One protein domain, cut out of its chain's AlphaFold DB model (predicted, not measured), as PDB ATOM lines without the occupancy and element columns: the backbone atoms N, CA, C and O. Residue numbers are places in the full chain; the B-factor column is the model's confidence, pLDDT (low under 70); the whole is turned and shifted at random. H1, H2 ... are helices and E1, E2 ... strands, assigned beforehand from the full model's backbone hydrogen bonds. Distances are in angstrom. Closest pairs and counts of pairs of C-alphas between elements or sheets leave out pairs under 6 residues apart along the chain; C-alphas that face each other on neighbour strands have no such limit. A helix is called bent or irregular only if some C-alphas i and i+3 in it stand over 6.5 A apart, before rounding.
ATOM      1  N   LEU A   3     169.382 227.896 134.300       95.69
ATOM      2  CA  LEU A   3     168.915 227.034 133.223       95.69
ATOM      3  C   LEU A   3     167.587 226.414 133.661       95.69
ATOM      4  O   LEU A   3     167.520 225.796 134.724       95.69
ATOM      5  N   LEU A   4     166.529 226.633 132.886       96.06
ATOM      6  CA  LEU A   4     165.176 226.255 133.281       96.06
ATOM      7  C   LEU A   4     164.821 224.834 132.839       96.06
ATOM      8  O   LEU A   4     165.070 224.451 131.700       96.06
ATOM      9  N   ASP A   5     164.160 224.102 133.733       95.94
ATOM     10  CA  ASP A   5     163.466 222.849 133.432       95.94
ATOM     11  C   ASP A   5     162.069 223.103 132.828       95.94
ATOM     12  O   ASP A   5     161.444 224.146 133.067       95.94
ATOM     13  N   ALA A   6     161.530 222.128 132.088       94.81
ATOM     14  CA  ALA A   6     160.224 222.221 131.436       94.81
ATOM     15  C   ALA A   6     159.074 222.501 132.424       94.81
ATOM     16  O   ALA A   6     158.110 223.207 132.088       94.81
ATOM     17  N   ASN A   7     159.150 221.981 133.653       94.88
ATOM     18  CA  ASN A   7     158.132 222.225 134.671       94.88
ATOM     19  C   ASN A   7     158.191 223.660 135.189       94.88
ATOM     20  O   ASN A   7     157.150 224.312 135.252       94.88
ATOM     21  N   VAL A   8     159.388 224.193 135.445       95.81
ATOM     22  CA  VAL A   8     159.559 225.592 135.864       95.81
ATOM     23  C   VAL A   8     159.010 226.534 134.794       95.81
ATOM     24  O   VAL A   8     158.201 227.407 135.098       95.81
ATOM     25  N   VAL A   9     159.336 226.303 133.517       95.25
ATOM     26  CA  VAL A   9     158.778 227.088 132.399       95.25
ATOM     27  C   VAL A   9     157.244 226.999 132.357       95.25
ATOM     28  O   VAL A   9     156.554 227.993 132.102       95.25
ATOM     29  N   SER A  10     156.688 225.820 132.646       94.31
ATOM     30  CA  SER A  10     155.237 225.609 132.712       94.31
ATOM     31  C   SER A  10     154.578 226.369 133.871       94.31
ATOM     32  O   SER A  10     153.452 226.849 133.702       94.31
ATOM     33  N   GLU A  11     155.258 226.504 135.012       95.81
ATOM     34  CA  GLU A  11     154.808 227.283 136.172       95.81
ATOM     35  C   GLU A  11     154.907 228.792 135.932       95.81
ATOM     36  O   GLU A  11     153.946 229.511 136.214       95.81
ATOM     37  N   LEU A  12     155.983 229.278 135.300       93.81
ATOM     38  CA  LEU A  12     156.139 230.698 134.950       93.81
ATOM     39  C   LEU A  12     154.947 231.222 134.127       93.81
ATOM     40  O   LEU A  12     154.470 232.340 134.328       93.81
ATOM     41  N   ARG A  13     154.379 230.386 133.247       92.81
ATOM     42  CA  ARG A  13     153.153 230.706 132.491       92.81
ATOM     43  C   ARG A  13     151.941 230.977 133.387       92.81
ATOM     44  O   ARG A  13     151.056 231.749 133.007       92.81
ATOM     45  N   LYS A  14     151.852 230.301 134.533       94.25
ATOM     46  CA  LYS A  14     150.710 230.356 135.453       94.25
ATOM     47  C   LYS A  14     150.790 231.526 136.437       94.25
ATOM     48  O   LYS A  14     149.749 231.877 136.992       94.25
ATOM     49  N   ILE A  15     151.961 232.158 136.603       92.31
ATOM     50  CA  ILE A  15     152.184 233.256 137.565       92.31
ATOM     51  C   ILE A  15     151.165 234.380 137.372       92.31
ATOM     52  O   ILE A  15     150.447 234.722 138.303       92.31
ATOM     53  N   ARG A  16     150.989 234.871 136.135       86.50
ATOM     54  CA  ARG A  16     150.032 235.960 135.832       86.50
ATOM     55  C   ARG A  16     148.569 235.627 136.137       86.50
ATOM     56  O   ARG A  16     147.726 236.513 136.112       86.50
ATOM     57  N   ARG A  17     148.249 234.349 136.350       90.00
ATOM     58  CA  ARG A  17     146.904 233.878 136.703       90.00
ATOM     59  C   ARG A  17     146.770 233.564 138.196       90.00
ATOM     60  O   ARG A  17     145.717 233.071 138.582       90.00
ATOM     61  N   GLY A  18     147.820 233.767 139.000       91.19
ATOM     62  CA  GLY A  18     147.854 233.387 140.416       91.19
ATOM     63  C   GLY A  18     147.750 231.877 140.644       91.19
ATOM     64  O   GLY A  18     147.275 231.445 141.685       91.19
ATOM     65  N   LYS A  19     148.122 231.063 139.643       94.31
ATOM     66  CA  LYS A  19     147.985 229.592 139.670       94.31
ATOM     67  C   LYS A  19     149.323 228.856 139.630       94.31
ATOM     68  O   LYS A  19     149.332 227.653 139.379       94.31
ATOM     69  N   ALA A  20     150.430 229.585 139.739       95.25
ATOM     70  CA  ALA A  20     151.749 228.974 139.815       95.25
ATOM     71  C   ALA A  20     151.964 228.356 141.194       95.25
ATOM     72  O   ALA A  20     151.353 228.793 142.172       95.25
ATOM     73  N   ASP A  21     152.848 227.369 141.251       95.94
ATOM     74  CA  ASP A  21     153.323 226.813 142.509       95.94
ATOM     75  C   ASP A  21     153.844 227.924 143.459       95.94
ATOM     76  O   ASP A  21     154.616 228.791 143.019       95.94
ATOM     77  N   PRO A  22     153.446 227.924 144.750       93.50
ATOM     78  CA  PRO A  22     153.867 228.934 145.723       93.50
ATOM     79  C   PRO A  22     155.381 229.012 145.954       93.50
ATOM     80  O   PRO A  22     155.859 230.049 146.397       93.50
ATOM     81  N   GLY A  23     156.142 227.954 145.665       92.62
ATOM     82  CA  GLY A  23     157.603 227.963 145.729       92.62
ATOM     83  C   GLY A  23     158.258 228.606 144.504       92.62
ATOM     84  O   GLY A  23     159.357 229.148 144.605       92.62
ATOM     85  N   VAL A  24     157.581 228.601 143.350       94.56
ATOM     86  CA  VAL A  24     158.107 229.184 142.104       94.56
ATOM     87  C   VAL A  24     157.871 230.690 142.049       94.56
ATOM     88  O   VAL A  24     158.714 231.418 141.529       94.56
ATOM     89  N   MET A  25     156.748 231.176 142.581       93.00
ATOM     90  CA  MET A  25     156.369 232.587 142.469       93.00
ATOM     91  C   MET A  25     157.369 233.550 143.151       93.00
ATOM     92  O   MET A  25     157.889 234.412 142.442       93.00
ATOM     93  N   PRO A  26     157.748 233.382 144.436       93.75
ATOM     94  CA  PRO A  26     158.710 234.272 145.093       93.75
ATOM     95  C   PRO A  26     160.100 234.218 144.453       93.75
ATOM     96  O   PRO A  26     160.775 235.236 144.319       93.75
ATOM     97  N   TRP A  27     160.530 233.028 144.018       94.44
ATOM     98  CA  TRP A  27     161.801 232.864 143.316       94.44
ATOM     99  C   TRP A  27     161.805 233.605 141.973       94.44
ATOM    100  O   TRP A  27     162.764 234.311 141.660       94.44
ATOM    101  N   ALA A  28     160.730 233.473 141.193       92.88
ATOM    102  CA  ALA A  28     160.613 234.109 139.888       92.88
ATOM    103  C   ALA A  28     160.524 235.640 139.994       92.88
ATOM    104  O   ALA A  28     161.077 236.329 139.142       92.88
ATOM    105  N   GLU A  29     159.869 236.172 141.031       90.56
ATOM    106  CA  GLU A  29     159.801 237.616 141.305       90.56
ATOM    107  C   GLU A  29     161.161 238.211 141.694       90.56
ATOM    108  O   GLU A  29     161.470 239.340 141.319       90.56
ATOM    109  N   GLY A  30     161.995 237.446 142.404       91.81
ATOM    110  CA  GLY A  30     163.351 237.859 142.772       91.81
ATOM    111  C   GLY A  30     164.387 237.739 141.648       91.81
ATOM    112  O   GLY A  30     165.517 238.204 141.806       91.81
ATOM    113  N   ALA A  31     164.043 237.112 140.520       92.44
ATOM    114  CA  ALA A  31     164.966 236.850 139.422       92.44
ATOM    115  C   ALA A  31     164.749 237.803 138.237       92.44
ATOM    116  O   ALA A  31     163.633 238.060 137.791       92.44
ATOM    117  N   VAL A  32     165.850 238.289 137.659       91.25
ATOM    118  CA  VAL A  32     165.799 239.073 136.420       91.25
ATOM    119  C   VAL A  32     165.611 238.128 135.235       91.25
ATOM    120  O   VAL A  32     166.346 237.155 135.097       91.25
ATOM    121  N   SER A  33     164.664 238.437 134.348       87.56
ATOM    122  CA  SER A  33     164.353 237.608 133.170       87.56
ATOM    123  C   SER A  33     165.553 237.322 132.255       87.56
ATOM    124  O   SER A  33     165.653 236.220 131.728       87.56
ATOM    125  N   SER A  34     166.508 238.252 132.129       91.38
ATOM    126  CA  SER A  34     167.753 238.059 131.364       91.38
ATOM    127  C   SER A  34     168.700 237.014 131.966       91.38
ATOM    128  O   SER A  34     169.676 236.609 131.337       91.38
ATOM    129  N   ALA A  35     168.437 236.570 133.195       93.69
ATOM    130  CA  ALA A  35     169.176 235.495 133.831       93.69
ATOM    131  C   ALA A  35     168.599 234.109 133.505       93.69
ATOM    132  O   ALA A  35     169.161 233.131 134.000       93.69
ATOM    133  N   PHE A  36     167.506 234.009 132.740       95.19
ATOM    134  CA  PHE A  36     166.862 232.750 132.371       95.19
ATOM    135  C   PHE A  36     167.330 232.245 131.011       95.19
ATOM    136  O   PHE A  36     167.339 232.976 130.029       95.19
ATOM    137  N   TYR A  37     167.660 230.960 130.970       95.25
ATOM    138  CA  TYR A  37     168.127 230.259 129.783       95.25
ATOM    139  C   TYR A  37     167.339 228.965 129.619       95.25
ATOM    140  O   TYR A  37     166.886 228.369 130.602       95.25
ATOM    141  N   LEU A  38     167.197 228.509 128.377       95.38
ATOM    142  CA  LEU A  38     166.500 227.273 128.047       95.38
ATOM    143  C   LEU A  38     167.383 226.400 127.164       95.38
ATOM    144  O   LEU A  38     167.934 226.859 126.168       95.38
ATOM    145  N   CYS A  39     167.505 225.127 127.526       95.69
ATOM    146  CA  CYS A  39     168.164 224.144 126.678       95.69
ATOM    147  C   CYS A  39     167.247 223.771 125.504       95.69
ATOM    148  O   CYS A  39     166.041 223.595 125.689       95.69
ATOM    149  N   VAL A  40     167.817 223.563 124.313       95.12
ATOM    150  CA  VAL A  40     167.061 223.103 123.132       95.12
ATOM    151  C   VAL A  40     166.359 221.759 123.378       95.12
ATOM    152  O   VAL A  40     165.260 221.533 122.876       95.12
ATOM    153  N   ILE A  41     166.931 220.895 124.224       95.75
ATOM    154  CA  ILE A  41     166.309 219.624 124.625       95.75
ATOM    155  C   ILE A  41     165.071 219.882 125.495       95.75
ATOM    156  O   ILE A  41     164.027 219.272 125.284       95.75
ATOM    157  N   THR A  42     165.132 220.840 126.423       96.06
ATOM    158  CA  THR A  42     163.968 221.237 127.234       96.06
ATOM    159  C   THR A  42     162.880 221.885 126.376       96.06
ATOM    160  O   THR A  42     161.689 221.666 126.605       96.06
ATOM    161  N   ALA A  43     163.261 222.655 125.351       95.62
ATOM    162  CA  ALA A  43     162.315 223.176 124.367       95.62
ATOM    163  C   ALA A  43     161.610 222.036 123.609       95.62
ATOM    164  O   ALA A  43     160.383 222.043 123.500       95.62
ATOM    165  N   GLN A  44     162.359 221.021 123.165       95.88
ATOM    166  CA  GLN A  44     161.804 219.826 122.525       95.88
ATOM    167  C   GLN A  44     160.852 219.061 123.459       95.88
ATOM    168  O   GLN A  44     159.770 218.650 123.037       95.88
ATOM    169  N   GLU A  45     161.204 218.902 124.734       97.06
ATOM    170  CA  GLU A  45     160.336 218.258 125.722       97.06
ATOM    171  C   GLU A  45     159.002 219.007 125.875       97.06
ATOM    172  O   GLU A  45     157.929 218.395 125.877       97.06
ATOM    173  N   LEU A  46     159.045 220.342 125.951       96.88
ATOM    174  CA  LEU A  46     157.840 221.172 125.991       96.88
ATOM    175  C   LEU A  46     156.971 220.961 124.746       96.88
ATOM    176  O   LEU A  46     155.756 220.828 124.883       96.88
ATOM    177  N   GLU A  47     157.563 220.879 123.554       96.25
ATOM    178  CA  GLU A  47     156.820 220.585 122.322       96.25
ATOM    179  C   GLU A  47     156.137 219.218 122.370       96.25
ATOM    180  O   GLU A  47     154.938 219.128 122.099       96.25
ATOM    181  N   ILE A  48     156.852 218.173 122.795       97.25
ATOM    182  CA  ILE A  48     156.295 216.821 122.937       97.25
ATOM    183  C   ILE A  48     155.117 216.821 123.917       97.25
ATOM    184  O   ILE A  48     154.054 216.274 123.615       97.25
ATOM    185  N   ARG A  49     155.248 217.481 125.073       96.12
ATOM    186  CA  ARG A  49     154.160 217.582 126.062       96.12
ATOM    187  C   ARG A  49     152.944 218.317 125.505       96.12
ATOM    188  O   ARG A  49     151.813 217.943 125.816       96.12
ATOM    189  N   ILE A  50     153.158 219.340 124.679       97.00
ATOM    190  CA  ILE A  50     152.072 220.051 123.998       97.00
ATOM    191  C   ILE A  50     151.395 219.144 122.978       97.00
ATOM    192  O   ILE A  50     150.172 219.095 122.980       97.00
ATOM    193  N   LEU A  51     152.148 218.395 122.168       97.38
ATOM    194  CA  LEU A  51     151.586 217.434 121.213       97.38
ATOM    195  C   LEU A  51     150.736 216.369 121.918       97.38
ATOM    196  O   LEU A  51     149.623 216.079 121.492       97.38
ATOM    197  N   LEU A  52     151.209 215.837 123.047       97.19
ATOM    198  CA  LEU A  52     150.441 214.885 123.854       97.19
ATOM    199  C   LEU A  52     149.175 215.507 124.462       97.19
ATOM    200  O   LEU A  52     148.157 214.827 124.593       97.19
ATOM    201  N   ALA A  53     149.225 216.785 124.843       95.81
ATOM    202  CA  ALA A  53     148.043 217.510 125.301       95.81
ATOM    203  C   ALA A  53     147.050 217.756 124.155       95.81
ATOM    204  O   ALA A  53     145.855 217.603 124.375       95.81
ATOM    205  N   ASP A  54     147.547 218.080 122.960       96.62
ATOM    206  CA  ASP A  54     146.776 218.335 121.735       96.62
ATOM    207  C   ASP A  54     145.986 217.096 121.299       96.62
ATOM    208  O   ASP A  54     144.807 217.188 120.980       96.62
ATOM    209  N   ILE A  55     146.600 215.910 121.400       97.50
ATOM    210  CA  ILE A  55     145.929 214.625 121.140       97.50
ATOM    211  C   ILE A  55     144.712 214.425 122.059       97.50
ATOM    212  O   ILE A  55     143.720 213.828 121.649       97.50
ATOM    213  N   ARG A  56     144.782 214.895 123.310       97.12
ATOM    214  CA  ARG A  56     143.709 214.721 124.303       97.12
ATOM    215  C   ARG A  56     142.666 215.838 124.254       97.12
ATOM    216  O   ARG A  56     141.501 215.586 124.529       97.12
ATOM    217  N   ASP A  57     143.102 217.061 123.977       97.81
ATOM    218  CA  ASP A  57     142.298 218.281 123.974       97.81
ATOM    219  C   ASP A  57     142.911 219.276 122.965       97.81
ATOM    220  O   ASP A  57     143.850 220.010 123.309       97.81
ATOM    221  N   PRO A  58     142.399 219.300 121.720       97.38
ATOM    222  CA  PRO A  58     142.946 220.137 120.654       97.38
ATOM    223  C   PRO A  58     142.884 221.642 120.946       97.38
ATOM    224  O   PRO A  58     143.788 222.401 120.586       97.38
ATOM    225  N   GLU A  59     141.848 222.103 121.653       97.38
ATOM    226  CA  GLU A  59     141.721 223.517 122.019       97.38
ATOM    227  C   GLU A  59     142.805 223.915 123.026       97.38
ATOM    228  O   GLU A  59     143.483 224.942 122.880       97.38
ATOM    229  N   LYS A  60     143.061 223.056 124.018       94.94
ATOM    230  CA  LYS A  60     144.179 223.242 124.946       94.94
ATOM    231  C   LYS A  60     145.530 223.156 124.238       94.94
ATOM    232  O   LYS A  60     146.408 223.973 124.537       94.94
ATOM    233  N   GLY A  61     145.705 222.214 123.314       96.62
ATOM    234  CA  GLY A  61     146.913 222.077 122.499       96.62
ATOM    235  C   GLY A  61     147.218 223.345 121.703       96.62
ATOM    236  O   GLY A  61     148.327 223.881 121.794       96.62
ATOM    237  N   LYS A  62     146.212 223.916 121.030       96.81
ATOM    238  CA  LYS A  62     146.311 225.190 120.301       96.81
ATOM    239  C   LYS A  62     146.745 226.350 121.201       96.81
ATOM    240  O   LYS A  62     147.670 227.086 120.850       96.81
ATOM    241  N   ILE A  63     146.133 226.490 122.381       95.56
ATOM    242  CA  ILE A  63     146.496 227.531 123.360       95.56
ATOM    243  C   ILE A  63     147.951 227.370 123.815       95.56
ATOM    244  O   ILE A  63     148.692 228.355 123.902       95.56
ATOM    245  N   LEU A  64     148.373 226.142 124.123       96.25
ATOM    246  CA  LEU A  64     149.736 225.870 124.573       96.25
ATOM    247  C   LEU A  64     150.761 226.110 123.460       96.25
ATOM    248  O   LEU A  64     151.801 226.711 123.722       96.25
ATOM    249  N   ARG A  65     150.454 225.715 122.223       96.25
ATOM    250  CA  ARG A  65     151.318 225.939 121.058       96.25
ATOM    251  C   ARG A  65     151.514 227.430 120.783       96.25
ATOM    252  O   ARG A  65     152.647 227.871 120.597       96.25
ATOM    253  N   PHE A  66     150.431 228.212 120.829       95.94
ATOM    254  CA  PHE A  66     150.496 229.670 120.699       95.94
ATOM    255  C   PHE A  66     151.354 230.303 121.801       95.94
ATOM    256  O   PHE A  66     152.161 231.191 121.531       95.94
ATOM    257  N   TRP A  67     151.221 229.825 123.040       95.38
ATOM    258  CA  TRP A  67     152.052 230.289 124.146       95.38
ATOM    259  C   TRP A  67     153.540 229.957 123.944       95.38
ATOM    260  O   TRP A  67     154.370 230.858 124.069       95.38
ATOM    261  N   LEU A  68     153.878 228.706 123.607       95.19
ATOM    262  CA  LEU A  68     155.270 228.273 123.476       95.19
ATOM    263  C   LEU A  68     155.981 229.031 122.350       95.19
ATOM    264  O   LEU A  68     157.006 229.662 122.595       95.19
ATOM    265  N   LYS A  69     155.409 229.027 121.137       93.81
ATOM    266  CA  LYS A  69     156.027 229.659 119.959       93.81
ATOM    267  C   LYS A  69     155.955 231.186 120.001       93.81
ATOM    268  O   LYS A  69     156.922 231.861 119.677       93.81
ATOM    269  N   GLY A  70     154.810 231.741 120.399       90.94
ATOM    270  CA  GLY A  70     154.563 233.181 120.320       90.94
ATOM    271  C   GLY A  70     155.136 233.991 121.481       90.94
ATOM    272  O   GLY A  70     155.259 235.210 121.361       90.94
ATOM    273  N   ARG A  71     155.446 233.350 122.617       89.25
ATOM    274  CA  ARG A  71     155.923 234.046 123.822       89.25
ATOM    275  C   ARG A  71     157.194 233.441 124.388       89.25
ATOM    276  O   ARG A  71     158.151 234.176 124.559       89.25
ATOM    277  N   THR A  72     157.202 232.146 124.693       90.81
ATOM    278  CA  THR A  72     158.300 231.539 125.461       90.81
ATOM    279  C   THR A  72     159.590 231.449 124.658       90.81
ATOM    280  O   THR A  72     160.592 232.005 125.089       90.81
ATOM    281  N   LEU A  73     159.563 230.800 123.491       91.12
ATOM    282  CA  LEU A  73     160.759 230.623 122.659       91.12
ATOM    283  C   LEU A  73     161.299 231.972 122.169       91.12
ATOM    284  O   LEU A  73     162.470 232.279 122.351       91.12
ATOM    285  N   LYS A  74     160.398 232.854 121.721       90.31
ATOM    286  CA  LYS A  74     160.747 234.223 121.323       90.31
ATOM    287  C   LYS A  74     161.366 235.060 122.452       90.31
ATOM    288  O   LYS A  74     162.169 235.932 122.167       90.31
ATOM    289  N   ALA A  75     160.965 234.859 123.707       88.19
ATOM    290  CA  ALA A  75     161.523 235.611 124.835       88.19
ATOM    291  C   ALA A  75     162.891 235.090 125.298       88.19
ATOM    292  O   ALA A  75     163.559 235.779 126.063       88.19
ATOM    293  N   LEU A  76     163.265 233.876 124.890       87.38
ATOM    294  CA  LEU A  76     164.499 233.202 125.295       87.38
ATOM    295  C   LEU A  76     165.472 233.029 124.121       87.38
ATOM    296  O   LEU A  76     166.482 232.352 124.283       87.38
ATOM    297  N   ASP A  77     165.154 233.627 122.966       84.12
ATOM    298  CA  ASP A  77     165.925 233.562 121.720       84.12
ATOM    299  C   ASP A  77     166.313 232.124 121.307       84.12
ATOM    300  O   ASP A  77     167.418 231.872 120.825       84.12
TER     301      ASP A  77
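This is residues 3 to 77 of the 78 residues of the protein "Plasmid stability-like protein" of Desulfonatronospira thiodismutans ASO3-1 (UniProt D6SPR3). Two long helices, H3 and H4, lie side by side as a helical hairpin; H1 packs steeply across the beginning of H3, and H2 packs on H1 farther from the hairpin. The short strand E1 leads into H3, with residues 3 to 4 paired beside it. The printed part has 75 residues, with four named helices and one named strand in the order H1, H2, E1, H3, H4, and its class is mostly helix. It is compact, with a radius of gyration of the C-alphas of 12.4 A, and spans 36 by 26 by 17 A.

H4, the longest helix by residues, runs from Pro 58 to Ala 75 and measures 24.5 A from first to last C-alpha; C-alpha 75 is at (161.523, 235.611, 124.835). It has a kink of 29 degrees near residue 69 and is irregular, with C-alphas 70 and 73 lying 7.1 A apart. H3 comprises residues 40 to 56, 24.8 A long, with C-alpha 40 at (167.061, 223.103, 123.132). H1 is residues 6 to 15, 15.0 A long, and begins at C-alpha 6 (160.224, 222.221, 131.436). H2 is residues 24 to 29, 8.6 A long. E1 is residues 36 to 38, 7.0 A long.

H3 and H4 form a helical hairpin and touch, closest at the C-alphas of Asp 54 and Gly 61, 3.8 A apart. Their lines stand at a shallow tilt of 18 degrees, opposite ways. H3 touches H1 with residues 42 to 46 alone, and the closest C-alphas, of Ala 6 and Thr 42, are 5.7 A apart. The tilt of H1 and H3 is steep at 69 degrees, only just short of about perpendicular, and they run the same way. H1 and H4 are near each other, with 11 pairs of C-alphas within 10 A. H1 touches H2, closest at the C-alphas of Ile 15 and Met 25, 6.5 A apart, at a steep tilt of 65 degrees, the same way. The helix packing is mostly crossed, but only just: 1 of these 3 touching pairs is at a shallow tilt. H2 is apart from H3, H4 and E1. E1 pairs with no named strand, but residues 3 to 4 pair with its residues 37 to 38, parallel. E1 and H3 meet only through their link. Every O i to N i+4 pair is within hydrogen-bond range in H2, against 5 of 6 in H1, 12 of 13 in H3 and 12 of 14 in H4.

The two C-alphas farthest apart, those of Gly 30 and Ile 55, are 36.2 A apart. The printed part runs from residue 3 to 77 with no cut. The links from E1 to H3 and from H3 to H4 are tight, the other two are short, and no link is long. The mean pLDDT of the printed part is 94.2, and no printed residue is under 70.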